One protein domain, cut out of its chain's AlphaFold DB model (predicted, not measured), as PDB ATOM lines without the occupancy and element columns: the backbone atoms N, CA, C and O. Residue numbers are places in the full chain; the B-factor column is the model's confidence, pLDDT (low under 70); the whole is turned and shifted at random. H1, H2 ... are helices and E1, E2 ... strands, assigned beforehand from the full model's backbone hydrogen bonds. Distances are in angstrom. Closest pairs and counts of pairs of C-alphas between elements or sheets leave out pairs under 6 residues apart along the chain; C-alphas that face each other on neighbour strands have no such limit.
ATOM      1  N   ASN A   5     174.332 159.995 142.156       87.12
ATOM      2  CA  ASN A   5     174.109 160.938 143.262       87.12
ATOM      3  C   ASN A   5     172.952 161.915 142.980       87.12
ATOM      4  O   ASN A   5     172.219 162.279 143.895       87.12
ATOM      5  N   GLY A   6     172.770 162.332 141.720       88.06
ATOM      6  CA  GLY A   6     171.642 163.170 141.308       88.06
ATOM      7  C   GLY A   6     170.312 162.418 141.385       88.06
ATOM      8  O   GLY A   6     169.335 162.967 141.891       88.06
ATOM      9  N   ILE A   7     170.283 161.154 140.943       90.38
ATOM     10  CA  ILE A   7     169.115 160.267 141.065       90.38
ATOM     11  C   ILE A   7     168.763 160.077 142.544       90.38
ATOM     12  O   ILE A   7     167.657 160.433 142.949       90.38
ATOM     13  N   ALA A   8     169.716 159.606 143.355       90.00
ATOM     14  CA  ALA A   8     169.530 159.334 144.778       90.00
ATOM     15  C   ALA A   8     169.017 160.567 145.535       90.00
ATOM     16  O   ALA A   8     167.953 160.507 146.139       90.00
ATOM     17  N   TYR A   9     169.687 161.719 145.416       90.44
ATOM     18  CA  TYR A   9     169.273 162.953 146.096       90.44
ATOM     19  C   TYR A   9     167.884 163.456 145.669       90.44
ATOM     20  O   TYR A   9     167.144 164.020 146.480       90.44
ATOM     21  N   THR A  10     167.505 163.236 144.406       90.81
ATOM     22  CA  THR A  10     166.174 163.601 143.892       90.81
ATOM     23  C   THR A  10     165.087 162.676 144.438       90.81
ATOM     24  O   THR A  10     164.018 163.162 144.792       90.81
ATOM     25  N   LEU A  11     165.350 161.369 144.537       89.69
ATOM     26  CA  LEU A  11     164.413 160.408 145.126       89.69
ATOM     27  C   LEU A  11     164.299 160.570 146.650       89.69
ATOM     28  O   LEU A  11     163.203 160.474 147.183       89.69
ATOM     29  N   GLN A  12     165.408 160.864 147.333       90.94
ATOM     30  CA  GLN A  12     165.481 160.986 148.793       90.94
ATOM     31  C   GLN A  12     164.938 162.314 149.340       90.94
ATOM     32  O   GLN A  12     164.378 162.334 150.428       90.94
ATOM     33  N   THR A  13     165.125 163.433 148.628       89.19
ATOM     34  CA  THR A  13     164.740 164.771 149.136       89.19
ATOM     35  C   THR A  13     163.693 165.489 148.286       89.19
ATOM     36  O   THR A  13     163.127 166.486 148.725       89.19
ATOM     37  N   GLY A  14     163.470 165.044 147.047       84.94
ATOM     38  CA  GLY A  14     162.593 165.696 146.071       84.94
ATOM     39  C   GLY A  14     161.297 164.938 145.787       84.94
ATOM     40  O   GLY A  14     160.667 165.214 144.766       84.94
ATOM     41  N   ARG A  15     160.934 163.964 146.633       85.50
ATOM     42  CA  ARG A  15     159.726 163.138 146.518       85.50
ATOM     43  C   ARG A  15     159.131 162.844 147.885       85.50
ATOM     44  O   ARG A  15     159.851 162.722 148.869       85.50
ATOM     45  N   GLU A  16     157.816 162.700 147.897       83.25
ATOM     46  CA  GLU A  16     157.039 162.209 149.026       83.25
ATOM     47  C   GLU A  16     157.113 160.674 149.093       83.25
ATOM     48  O   GLU A  16     157.109 159.993 148.057       83.25
ATOM     49  N   ALA A  17     157.215 160.137 150.310       83.88
ATOM     50  CA  ALA A  17     157.362 158.710 150.576       83.88
ATOM     51  C   ALA A  17     155.995 158.062 150.829       83.88
ATOM     52  O   ALA A  17     155.375 158.307 151.859       83.88
ATOM     53  N   MET A  18     155.559 157.210 149.903       85.19
ATOM     54  CA  MET A  18     154.298 156.467 150.002       85.19
ATOM     55  C   MET A  18     154.409 155.262 150.960       85.19
ATOM     56  O   MET A  18     155.493 154.936 151.456       85.19
ATOM     57  N   ASP A  19     153.274 154.618 151.226       84.69
ATOM     58  CA  ASP A  19     153.140 153.472 152.135       84.69
ATOM     59  C   ASP A  19     153.892 152.230 151.645       84.69
ATOM     60  O   ASP A  19     154.513 151.539 152.450       84.69
ATOM     61  N   GLU A  20     153.855 151.973 150.334       85.31
ATOM     62  CA  GLU A  20     154.654 150.951 149.647       85.31
ATOM     63  C   GLU A  20     156.055 151.496 149.351       85.31
ATOM     64  O   GLU A  20     156.209 152.497 148.640       85.31
ATOM     65  N   ARG A  21     157.091 150.841 149.888       89.19
ATOM     66  CA  ARG A  21     158.475 151.333 149.847       89.19
ATOM     67  C   ARG A  21     159.430 150.285 149.289       89.19
ATOM     68  O   ARG A  21     159.509 149.165 149.781       89.19
ATOM     69  N   LEU A  22     160.211 150.705 148.296       89.50
ATOM     70  CA  LEU A  22     161.313 149.955 147.691       89.50
ATOM     71  C   LEU A  22     162.612 150.740 147.895       89.50
ATOM     72  O   LEU A  22     162.702 151.898 147.484       89.50
ATOM     73  N   ALA A  23     163.621 150.111 148.494       91.12
ATOM     74  CA  ALA A  23     164.935 150.698 148.717       91.12
ATOM     75  C   ALA A  23     166.030 149.853 148.046       91.12
ATOM     76  O   ALA A  23     166.155 148.657 148.294       91.12
ATOM     77  N   LEU A  24     166.843 150.496 147.206       90.62
ATOM     78  CA  LEU A  24     167.936 149.868 146.462       90.62
ATOM     79  C   LEU A  24     169.261 150.537 146.843       90.62
ATOM     80  O   LEU A  24     169.370 151.764 146.819       90.62
ATOM     81  N   VAL A  25     170.269 149.734 147.195       91.12
ATOM     82  CA  VAL A  25     171.619 150.205 147.547       91.12
ATOM     83  C   VAL A  25     172.572 149.766 146.444       91.12
ATOM     84  O   VAL A  25     172.782 148.570 146.243       91.12
ATOM     85  N   VAL A  26     173.118 150.744 145.719       90.75
ATOM     86  CA  VAL A  26     173.839 150.541 144.454       90.75
ATOM     87  C   VAL A  26     175.058 151.454 144.318       90.75
ATOM     88  O   VAL A  26     175.059 152.570 144.841       90.75
ATOM     89  N   ASP A  27     176.075 150.999 143.585       90.00
ATOM     90  CA  ASP A  27     177.298 151.759 143.275       90.00
ATOM     91  C   ASP A  27     177.292 152.428 141.885       90.00
ATOM     92  O   ASP A  27     178.044 153.374 141.636       90.00
ATOM     93  N   SER A  28     176.417 151.968 140.988       90.62
ATOM     94  CA  SER A  28     176.410 152.310 139.565       90.62
ATOM     95  C   SER A  28     174.989 152.416 139.000       90.62
ATOM     96  O   SER A  28     174.015 151.923 139.574       90.62
ATOM     97  N   VAL A  29     174.847 153.091 137.854       90.00
ATOM     98  CA  VAL A  29     173.549 153.216 137.160       90.00
ATOM     99  C   VAL A  29     173.185 151.892 136.483       90.00
ATOM    100  O   VAL A  29     172.014 151.545 136.367       90.00
ATOM    101  N   GLU A  30     174.197 151.132 136.089       91.19
ATOM    102  CA  GLU A  30     174.117 149.793 135.525       91.19
ATOM    103  C   GLU A  30     173.514 148.808 136.542       91.19
ATOM    104  O   GLU A  30     172.510 148.165 136.233       91.19
ATOM    105  N   GLN A  31     174.026 148.776 137.779       90.19
ATOM    106  CA  GLN A  31     173.474 147.953 138.863       90.19
ATOM    107  C   GLN A  31     172.053 148.387 139.273       90.19
ATOM    108  O   GLN A  31     171.213 147.547 139.589       90.19
ATOM    109  N   LEU A  32     171.745 149.690 139.220       90.38
ATOM    110  CA  LEU A  32     170.380 150.190 139.437       90.38
ATOM    111  C   LEU A  32     169.402 149.669 138.372       90.38
ATOM    112  O   LEU A  32     168.262 149.335 138.687       90.38
ATOM    113  N   ILE A  33     169.837 149.595 137.112       90.62
ATOM    114  CA  ILE A  33     169.033 149.052 136.010       90.62
ATOM    115  C   ILE A  33     168.827 147.539 136.176       90.62
ATOM    116  O   ILE A  33     167.728 147.063 135.903       90.62
ATOM    117  N   GLU A  34     169.842 146.808 136.641       89.69
ATOM    118  CA  GLU A  34     169.778 145.370 136.940       89.69
ATOM    119  C   GLU A  34     168.786 145.077 138.080       89.69
ATOM    120  O   GLU A  34     167.789 144.392 137.861       89.69
ATOM    121  N   GLN A  35     168.943 145.704 139.253       90.06
ATOM    122  CA  GLN A  35     168.031 145.501 140.392       90.06
ATOM    123  C   GLN A  35     166.572 145.901 140.083       90.06
ATOM    124  O   GLN A  35     165.638 145.255 140.557       90.06
ATOM    125  N   LEU A  36     166.344 146.925 139.248       88.56
ATOM    126  CA  LEU A  36     164.997 147.307 138.794       88.56
ATOM    127  C   LEU A  36     164.404 146.361 137.731       88.56
ATOM    128  O   LEU A  36     163.184 146.357 137.541       88.56
ATOM    129  N   GLN A  37     165.225 145.579 137.025       88.75
ATOM    130  CA  GLN A  37     164.756 144.490 136.161       88.75
ATOM    131  C   GLN A  37     164.413 143.257 136.996       88.75
ATOM    132  O   GLN A  37     163.325 142.713 136.840       88.75
ATOM    133  N   ASP A  38     165.275 142.897 137.945       86.31
ATOM    134  CA  ASP A  38     165.081 141.779 138.868       86.31
ATOM    135  C   ASP A  38     163.810 141.951 139.716       86.31
ATOM    136  O   ASP A  38     162.980 141.041 139.773       86.31
ATOM    137  N   TYR A  39     163.574 143.155 140.255       86.00
ATOM    138  CA  TYR A  39     162.318 143.519 140.925       86.00
ATOM    139  C   TYR A  39     161.092 143.336 140.014       86.00
ATOM    140  O   TYR A  39     160.104 142.710 140.396       86.00
ATOM    141  N   ARG A  40     161.169 143.824 138.768       85.06
ATOM    142  CA  ARG A  40     160.102 143.683 137.758       85.06
ATOM    143  C   ARG A  40     159.831 142.238 137.330       85.06
ATOM    144  O   ARG A  40     158.780 141.983 136.746       85.06
ATOM    145  N   GLU A  41     160.772 141.331 137.556       85.38
ATOM    146  CA  GLU A  41     160.672 139.906 137.231       85.38
ATOM    147  C   GLU A  41     160.351 139.035 138.458       85.38
ATOM    148  O   GLU A  41     160.239 137.818 138.321       85.38
ATOM    149  N   GLY A  42     160.168 139.635 139.642       78.44
ATOM    150  CA  GLY A  42     159.855 138.917 140.882       78.44
ATOM    151  C   GLY A  42     161.037 138.126 141.454       78.44
ATOM    152  O   GLY A  42     160.839 137.079 142.067       78.44
ATOM    153  N   ARG A  43     162.275 138.584 141.225       74.56
ATOM    154  CA  ARG A  43     163.502 137.954 141.739       74.56
ATOM    155  C   ARG A  43     163.933 138.663 143.033       74.56
ATOM    156  O   ARG A  43     164.702 139.615 143.008       74.56
ATOM    157  N   GLU A  44     163.364 138.222 144.158       62.69
ATOM    158  CA  GLU A  44     163.313 138.990 145.421       62.69
ATOM    159  C   GLU A  44     164.537 138.872 146.360       62.69
ATOM    160  O   GLU A  44     164.609 139.620 147.332       62.69
ATOM    161  N   GLU A  45     165.490 137.960 146.120       56.53
ATOM    162  CA  GLU A  45     166.405 137.429 147.164       56.53
ATOM    163  C   GLU A  45     167.323 138.438 147.899       56.53
ATOM    164  O   GLU A  45     167.832 138.102 148.967       56.53
ATOM    165  N   ASP A  46     167.527 139.659 147.389       58.97
ATOM    166  CA  ASP A  46     168.377 140.699 148.019       58.97
ATOM    167  C   ASP A  46     167.729 142.112 147.970       58.97
ATOM    168  O   ASP A  46     168.408 143.132 148.108       58.97
ATOM    169  N   ILE A  47     166.405 142.198 147.742       72.62
ATOM    170  CA  ILE A  47     165.689 143.467 147.503       72.62
ATOM    171  C   ILE A  47     164.915 143.926 148.749       72.62
ATOM    172  O   ILE A  47     164.012 143.250 149.235       72.62
ATOM    173  N   ALA A  48     165.233 145.124 149.253       77.12
ATOM    174  CA  ALA A  48     164.581 145.697 150.427       77.12
ATOM    175  C   ALA A  48     163.240 146.362 150.053       77.12
ATOM    176  O   ALA A  48     163.203 147.512 149.612       77.12
ATOM    177  N   GLN A  49     162.140 145.634 150.257       84.38
ATOM    178  CA  GLN A  49     160.759 146.091 150.053       84.38
ATOM    179  C   GLN A  49     159.924 145.979 151.341       84.38
ATOM    180  O   GLN A  49     160.141 145.065 152.138       84.38
ATOM    181  N   GLY A  50     158.961 146.881 151.549       79.75
ATOM    182  CA  GLY A  50     158.049 146.828 152.697       79.75
ATOM    183  C   GLY A  50     156.898 147.836 152.631       79.75
ATOM    184  O   GLY A  50     157.025 148.890 152.010       79.75
ATOM    185  N   ASN A  51     155.791 147.508 153.306       79.94
ATOM    186  CA  ASN A  51     154.624 148.375 153.475       79.94
ATOM    187  C   ASN A  51     154.467 148.760 154.957       79.94
ATOM    188  O   ASN A  51     154.464 147.897 155.844       79.94
ATOM    189  N   ILE A  52     154.315 150.059 155.232       74.69
ATOM    190  CA  ILE A  52     154.264 150.602 156.604       74.69
ATOM    191  C   ILE A  52     153.078 150.078 157.435       74.69
ATOM    192  O   ILE A  52     153.168 149.971 158.660       74.69
ATOM    193  N   ASN A  53     151.987 149.680 156.776       67.06
ATOM    194  CA  ASN A  53     150.772 149.163 157.404       67.06
ATOM    195  C   ASN A  53     150.831 147.649 157.689       67.06
ATOM    196  O   ASN A  53     149.945 147.127 158.363       67.06
ATOM    197  N   THR A  54     151.845 146.930 157.186       58.72
ATOM    198  CA  THR A  54     151.986 145.471 157.378       58.72
ATOM    199  C   THR A  54     153.251 145.065 158.139       58.72
ATOM    200  O   THR A  54     153.242 144.037 158.814       58.72
ATOM    201  N   GLY A  55     154.322 145.869 158.105       53.94
ATOM    202  CA  GLY A  55     155.567 145.607 158.852       53.94
ATOM    203  C   GLY A  55     155.546 146.005 160.340       53.94
ATOM    204  O   GLY A  55     156.500 145.752 161.077       53.94
ATOM    205  N   SER A  56     154.475 146.642 160.811       46.41
ATOM    206  CA  SER A  56     154.455 147.504 162.004       46.41
ATOM    207  C   SER A  56     154.272 146.805 163.366       46.41
ATOM    208  O   SER A  56     153.829 147.428 164.327       46.41
ATOM    209  N   GLN A  57     154.695 145.541 163.515       43.03
ATOM    210  CA  GLN A  57     154.803 144.889 164.839       43.03
ATOM    211  C   GLN A  57     156.181 145.042 165.517       43.03
ATOM    212  O   GLN A  57     156.313 144.715 166.695       43.03
ATOM    213  N   GLY A  58     157.210 145.527 164.806       45.38
ATOM    214  CA  GLY A  58     158.590 145.560 165.322       45.38
ATOM    215  C   GLY A  58     159.122 146.916 165.808       45.38
ATOM    216  O   GLY A  58     159.887 146.950 166.769       45.38
ATOM    217  N   LEU A  59     158.779 148.028 165.140       50.12
ATOM    218  CA  LEU A  59     159.575 149.270 165.219       50.12
ATOM    219  C   LEU A  59     158.924 150.485 165.900       50.12
ATOM    220  O   LEU A  59     159.622 151.475 166.107       50.12
ATOM    221  N   ALA A  60     157.665 150.418 166.350       46.03
ATOM    222  CA  ALA A  60     157.015 151.529 167.073       46.03
ATOM    223  C   ALA A  60     157.757 151.956 168.367       46.03
ATOM    224  O   ALA A  60     157.563 153.054 168.879       46.03
ATOM    225  N   VAL A  61     158.657 151.107 168.875       43.00
ATOM    226  CA  VAL A  61     159.555 151.377 170.013       43.00
ATOM    227  C   VAL A  61     160.653 152.411 169.678       43.00
ATOM    228  O   VAL A  61     161.269 152.968 170.586       43.00
ATOM    229  N   LEU A  62     160.920 152.684 168.393       51.28
ATOM    230  CA  LEU A  62     162.060 153.489 167.935       51.28
ATOM    231  C   LEU A  62     161.721 154.924 167.484       51.28
ATOM    232  O   LEU A  62     162.640 155.663 167.151       51.28
ATOM    233  N   ASP A  63     160.466 155.374 167.541       49.00
ATOM    234  CA  ASP A  63     160.129 156.781 167.225       49.00
ATOM    235  C   ASP A  63     160.503 157.773 168.355       49.00
ATOM    236  O   ASP A  63     160.398 158.990 168.211       49.00
ATOM    237  N   GLY A  64     160.981 157.266 169.499       55.75
ATOM    238  CA  GLY A  64     161.489 158.072 170.612       55.75
ATOM    239  C   GLY A  64     162.990 158.392 170.540       55.75
ATOM    240  O   GLY A  64     163.730 157.887 169.694       55.75
ATOM    241  N   ARG A  65     163.481 159.171 171.521       52.22
ATOM    242  CA  ARG A  65     164.896 159.605 171.644       52.22
ATOM    243  C   ARG A  65     165.931 158.479 171.453       52.22
ATOM    244  O   ARG A  65     167.000 158.730 170.906       52.22
ATOM    245  N   ALA A  66     165.625 157.250 171.874       54.53
ATOM    246  CA  ALA A  66     166.518 156.098 171.716       54.53
ATOM    247  C   ALA A  66     166.702 155.666 170.248       54.53
ATOM    248  O   ALA A  66     167.818 155.353 169.839       54.53
ATOM    249  N   GLY A  67     165.636 155.680 169.442       65.06
ATOM    250  CA  GLY A  67     165.728 155.350 168.021       65.06
ATOM    251  C   GLY A  67     166.252 156.508 167.176       65.06
ATOM    252  O   GLY A  67     167.007 156.257 166.246       65.06
ATOM    253  N   GLN A  68     166.008 157.767 167.565       69.50
ATOM    254  CA  GLN A  68     166.718 158.915 166.978       69.50
ATOM    255  C   GLN A  68     168.234 158.857 167.243       69.50
ATOM    256  O   GLN A  68     169.031 159.123 166.344       69.50
ATOM    257  N   ALA A  69     168.658 158.449 168.447       71.50
ATOM    258  CA  ALA A  69     170.071 158.216 168.748       71.50
ATOM    259  C   ALA A  69     170.656 157.053 167.921       71.50
ATOM    260  O   ALA A  69     171.766 157.170 167.405       71.50
ATOM    261  N   TYR A  70     169.901 155.964 167.735       75.88
ATOM    262  CA  TYR A  70     170.303 154.853 166.865       75.88
ATOM    263  C   TYR A  70     170.406 155.271 165.390       75.88
ATOM    264  O   TYR A  70     171.411 154.980 164.745       75.88
ATOM    265  N   LEU A  71     169.418 156.011 164.872       79.44
ATOM    266  CA  LEU A  71     169.426 156.582 163.524       79.44
ATOM    267  C   LEU A  71     170.675 157.443 163.306       79.44
ATOM    268  O   LEU A  71     171.333 157.307 162.279       79.44
ATOM    269  N   ARG A  72     171.034 158.283 164.287       79.75
ATOM    270  CA  ARG A  72     172.232 159.127 164.225       79.75
ATOM    271  C   ARG A  72     173.513 158.300 164.098       79.75
ATOM    272  O   ARG A  72     174.279 158.551 163.180       79.75
ATOM    273  N   VAL A  73     173.687 157.261 164.919       81.81
ATOM    274  CA  VAL A  73     174.832 156.333 164.797       81.81
ATOM    275  C   VAL A  73     174.864 155.660 163.420       81.81
ATOM    276  O   VAL A  73     175.916 155.583 162.798       81.81
ATOM    277  N   VAL A  74     173.715 155.219 162.898       84.12
ATOM    278  CA  VAL A  74     173.619 154.565 161.580       84.12
ATOM    279  C   VAL A  74     173.892 155.537 160.413       84.12
ATOM    280  O   VAL A  74     174.438 155.121 159.388       84.12
ATOM    281  N   LEU A  75     173.561 156.825 160.567       82.50
ATOM    282  CA  LEU A  75     173.913 157.902 159.632       82.50
ATOM    283  C   LEU A  75     175.412 158.245 159.689       82.50
ATOM    284  O   LEU A  75     176.034 158.373 158.633       82.50
ATOM    285  N   ASP A  76     175.988 158.340 160.891       80.44
ATOM    286  CA  ASP A  76     177.414 158.612 161.125       80.44
ATOM    287  C   ASP A  76     178.296 157.471 160.565       80.44
ATOM    288  O   ASP A  76     179.245 157.729 159.820       80.44
ATOM    289  N   ASP A  77     177.921 156.208 160.819       83.12
ATOM    290  CA  ASP A  77     178.536 154.995 160.239       83.12
ATOM    291  C   ASP A  77     178.290 154.853 158.720       83.12
ATOM    292  O   ASP A  77     178.947 154.052 158.048       83.12
ATOM    293  N   ARG A  78     177.328 155.607 158.165       83.31
ATOM    294  CA  ARG A  78     176.859 155.543 156.767       83.31
ATOM    295  C   ARG A  78     176.422 154.143 156.313       83.31
ATOM    296  O   ARG A  78     176.605 153.780 155.147       83.31
ATOM    297  N   ASP A  79     175.798 153.357 157.194       86.88
ATOM    298  CA  ASP A  79     175.289 152.023 156.838       86.88
ATOM    299  C   ASP A  79     173.998 152.125 156.008       86.88
ATOM    300  O   ASP A  79     172.872 152.055 156.507       86.88
ATOM    301  N   LEU A  80     174.182 152.279 154.694       87.94
ATOM    302  CA  LEU A  80     173.101 152.417 153.718       87.94
ATOM    303  C   LEU A  80     172.128 151.226 153.718       87.94
ATOM    304  O   LEU A  80     170.952 151.420 153.410       87.94
ATOM    305  N   LYS A  81     172.578 150.010 154.075       86.44
ATOM    306  CA  LYS A  81     171.695 148.833 154.142       86.44
ATOM    307  C   LYS A  81     170.775 148.908 155.364       86.44
ATOM    308  O   LYS A  81     169.583 148.638 155.226       86.44
ATOM    309  N   LYS A  82     171.276 149.348 156.525       83.69
ATOM    310  CA  LYS A  82     170.422 149.619 157.697       83.69
ATOM    311  C   LYS A  82     169.480 150.802 157.467       83.69
ATOM    312  O   LYS A  82     168.303 150.687 157.795       83.69
ATOM    313  N   LEU A  83     169.940 151.904 156.861       87.62
ATOM    314  CA  LEU A  83     169.068 153.047 156.527       87.62
ATOM    315  C   LEU A  83     167.916 152.635 155.599       87.62
ATOM    316  O   LEU A  83     166.771 153.007 155.844       87.62
ATOM    317  N   ALA A  84     168.203 151.818 154.577       87.75
ATOM    318  CA  ALA A  84     167.181 151.237 153.709       87.75
ATOM    319  C   ALA A  84     166.153 150.413 154.508       87.75
ATOM    320  O   ALA A  84     164.955 150.659 154.383       87.75
ATOM    321  N   GLN A  85     166.613 149.495 155.369       83.94
ATOM    322  CA  GLN A  85     165.751 148.645 156.206       83.94
ATOM    323  C   GLN A  85     164.869 149.443 157.180       83.94
ATOM    324  O   GLN A  85     163.683 149.142 157.314       83.94
ATOM    325  N   LEU A  86     165.414 150.473 157.836       84.00
ATOM    326  CA  LEU A  86     164.654 151.341 158.742       84.00
ATOM    327  C   LEU A  86     163.550 152.104 157.993       84.00
ATOM    328  O   LEU A  86     162.407 152.136 158.448       84.00
ATOM    329  N   TRP A  87     163.863 152.657 156.817       87.25
ATOM    330  CA  TRP A  87     162.918 153.452 156.030       87.25
ATOM    331  C   TRP A  87     161.763 152.633 155.436       87.25
ATOM    332  O   TRP A  87     160.611 153.077 155.500       87.25
ATOM    333  N   ILE A  88     162.023 151.423 154.911       86.81
ATOM    334  CA  ILE A  88     160.940 150.524 154.452       86.81
ATOM    335  C   ILE A  88     160.074 150.019 155.617       86.81
ATOM    336  O   ILE A  88     158.899 149.728 155.426       86.81
ATOM    337  N   SER A  89     160.629 149.980 156.834       77.88
ATOM    338  CA  SER A  89     159.914 149.624 158.068       77.88
ATOM    339  C   SER A  89     159.090 150.783 158.654       77.88
ATOM    340  O   SER A  89     158.565 150.662 159.758       77.88
ATOM    341  N   GLY A  90     158.988 151.910 157.940       77.62
ATOM    342  CA  GLY A  90     158.160 153.063 158.301       77.62
ATOM    343  C   GLY A  90     158.908 154.257 158.893       77.62
ATOM    344  O   GLY A  90     158.390 155.368 158.796       77.62
ATOM    345  N   MET A  91     160.124 154.074 159.421       80.25
ATOM    346  CA  MET A  91     160.859 155.119 160.148       80.25
ATOM    347  C   MET A  91     161.092 156.379 159.300       80.25
ATOM    348  O   MET A  91     161.496 156.301 158.135       80.25
ATOM    349  N   SER A  92     160.876 157.548 159.908       82.06
ATOM    350  CA  SER A  92     161.220 158.837 159.305       82.06
ATOM    351  C   SER A  92     162.736 159.056 159.335       82.06
ATOM    352  O   SER A  92     163.376 158.874 160.370       82.06
ATOM    353  N   ILE A  93     163.318 159.445 158.197       85.69
ATOM    354  CA  ILE A  93     164.757 159.701 158.050       85.69
ATOM    355  C   ILE A  93     164.943 161.058 157.375       85.69
ATOM    356  O   ILE A  93     164.484 161.257 156.248       85.69
ATOM    357  N   ASP A  94     165.666 161.971 158.026       85.00
ATOM    358  CA  ASP A  94     166.148 163.185 157.365       85.00
ATOM    359  C   ASP A  94     167.317 162.836 156.436       85.00
ATOM    360  O   ASP A  94     168.483 162.747 156.828       85.00
ATOM    361  N   TRP A  95     166.989 162.634 155.162       88.25
ATOM    362  CA  TRP A  95     167.972 162.336 154.131       88.25
ATOM    363  C   TRP A  95     168.926 163.496 153.824       88.25
ATOM    364  O   TRP A  95     169.931 163.264 153.150       88.25
ATOM    365  N   THR A  96     168.667 164.731 154.270       84.25
ATOM    366  CA  THR A  96     169.566 165.863 153.987       84.25
ATOM    367  C   THR A  96     170.926 165.698 154.670       84.25
ATOM    368  O   THR A  96     171.950 166.028 154.061       84.25
ATOM    369  N   LEU A  97     170.943 165.062 155.848       84.19
ATOM    370  CA  LEU A  97     172.129 164.733 156.649       84.19
ATOM    371  C   LEU A  97     173.150 163.876 155.873       84.19
ATOM    372  O   LEU A  97     174.361 164.055 155.989       84.19
ATOM    373  N   LEU A  98     172.681 162.984 154.992       83.81
ATOM    374  CA  LEU A  98     173.554 162.122 154.182       83.81
ATOM    375  C   LEU A  98     174.380 162.915 153.142       83.81
ATOM    376  O   LEU A  98     175.443 162.458 152.702       83.81
ATOM    377  N   HIS A  99     173.912 164.113 152.766       82.94
ATOM    378  CA  HIS A  99     174.434 164.932 151.662       82.94
ATOM    379  C   HIS A  99     175.102 166.244 152.104       82.94
ATOM    380  O   HIS A  99     175.497 167.027 151.240       82.94
TER     381      HIS A  99
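This is residues 5 to 99 of the 939 residues of an uncharacterized protein of Ectothiorhodospiraceae bacterium (UniProt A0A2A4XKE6). A helix, H4, lies in the middle and packs on a short ribbon of two antiparallel strands, E1 and E2, while H3 folds with H4 into a helical hairpin towards one end of the long axis. H2 makes the other end and touches no helix; H1 and H5 touch each other on one side of the domain. The printed part has 95 residues, mostly helix by its named elements, in the order H1, E1, H2, E2, H3, H4, H5. It is compact, with a radius of gyration of the C-alphas of 13.7 A and spans of 38 by 30 by 23 A.

H1, residues 5 to 13, begins at C-alpha 5 (174.109, 160.938, 143.262) and is 11.7 A long. E1 is residues 20 to 23, and H2, residues 29 to 40, is 16.5 A long. E2 is residues 48 to 51. H3, residues 65 to 76, is 16.4 A long, and H4, residues 80 to 88, 12.3 A. H5, residues 95 to 99, ends at C-alpha 99 (174.434, 164.932, 151.662).

E1 and E2 are antiparallel at 164 degrees, with N 21 and O 50 within hydrogen-bond range at 2.9 A. H4 comes closest to E2 at the C-alphas of Gly 50 and Ile 88, 5.0 A apart. The hairpin H3 and H4 touches through residues 71 to 75 of H3 alone, closest at the C-alphas of Val 74 and Leu 83, 7.0 A; they run opposite ways at a tilt of 38 degrees, only just steep. H1 touches H5, closest at the C-alphas of Gln 12 and Trp 95, 6.0 A. H2 is apart from H1, H3, H4 and H5. Every O i to N i+4 pair is within hydrogen-bond range in H1, H2, H3 and H4; in H5 it is 0 of 1, with 2 of 2 O i to N i+3 pairs.

The two farthest C-alphas, of Glu 41 and Arg 65, are 39.9 A apart. The printed part has no cut, and the link from E2 to H3, 13 residues, is long. Confidence is under 70 at residues 44 to 46 and 53 to 68.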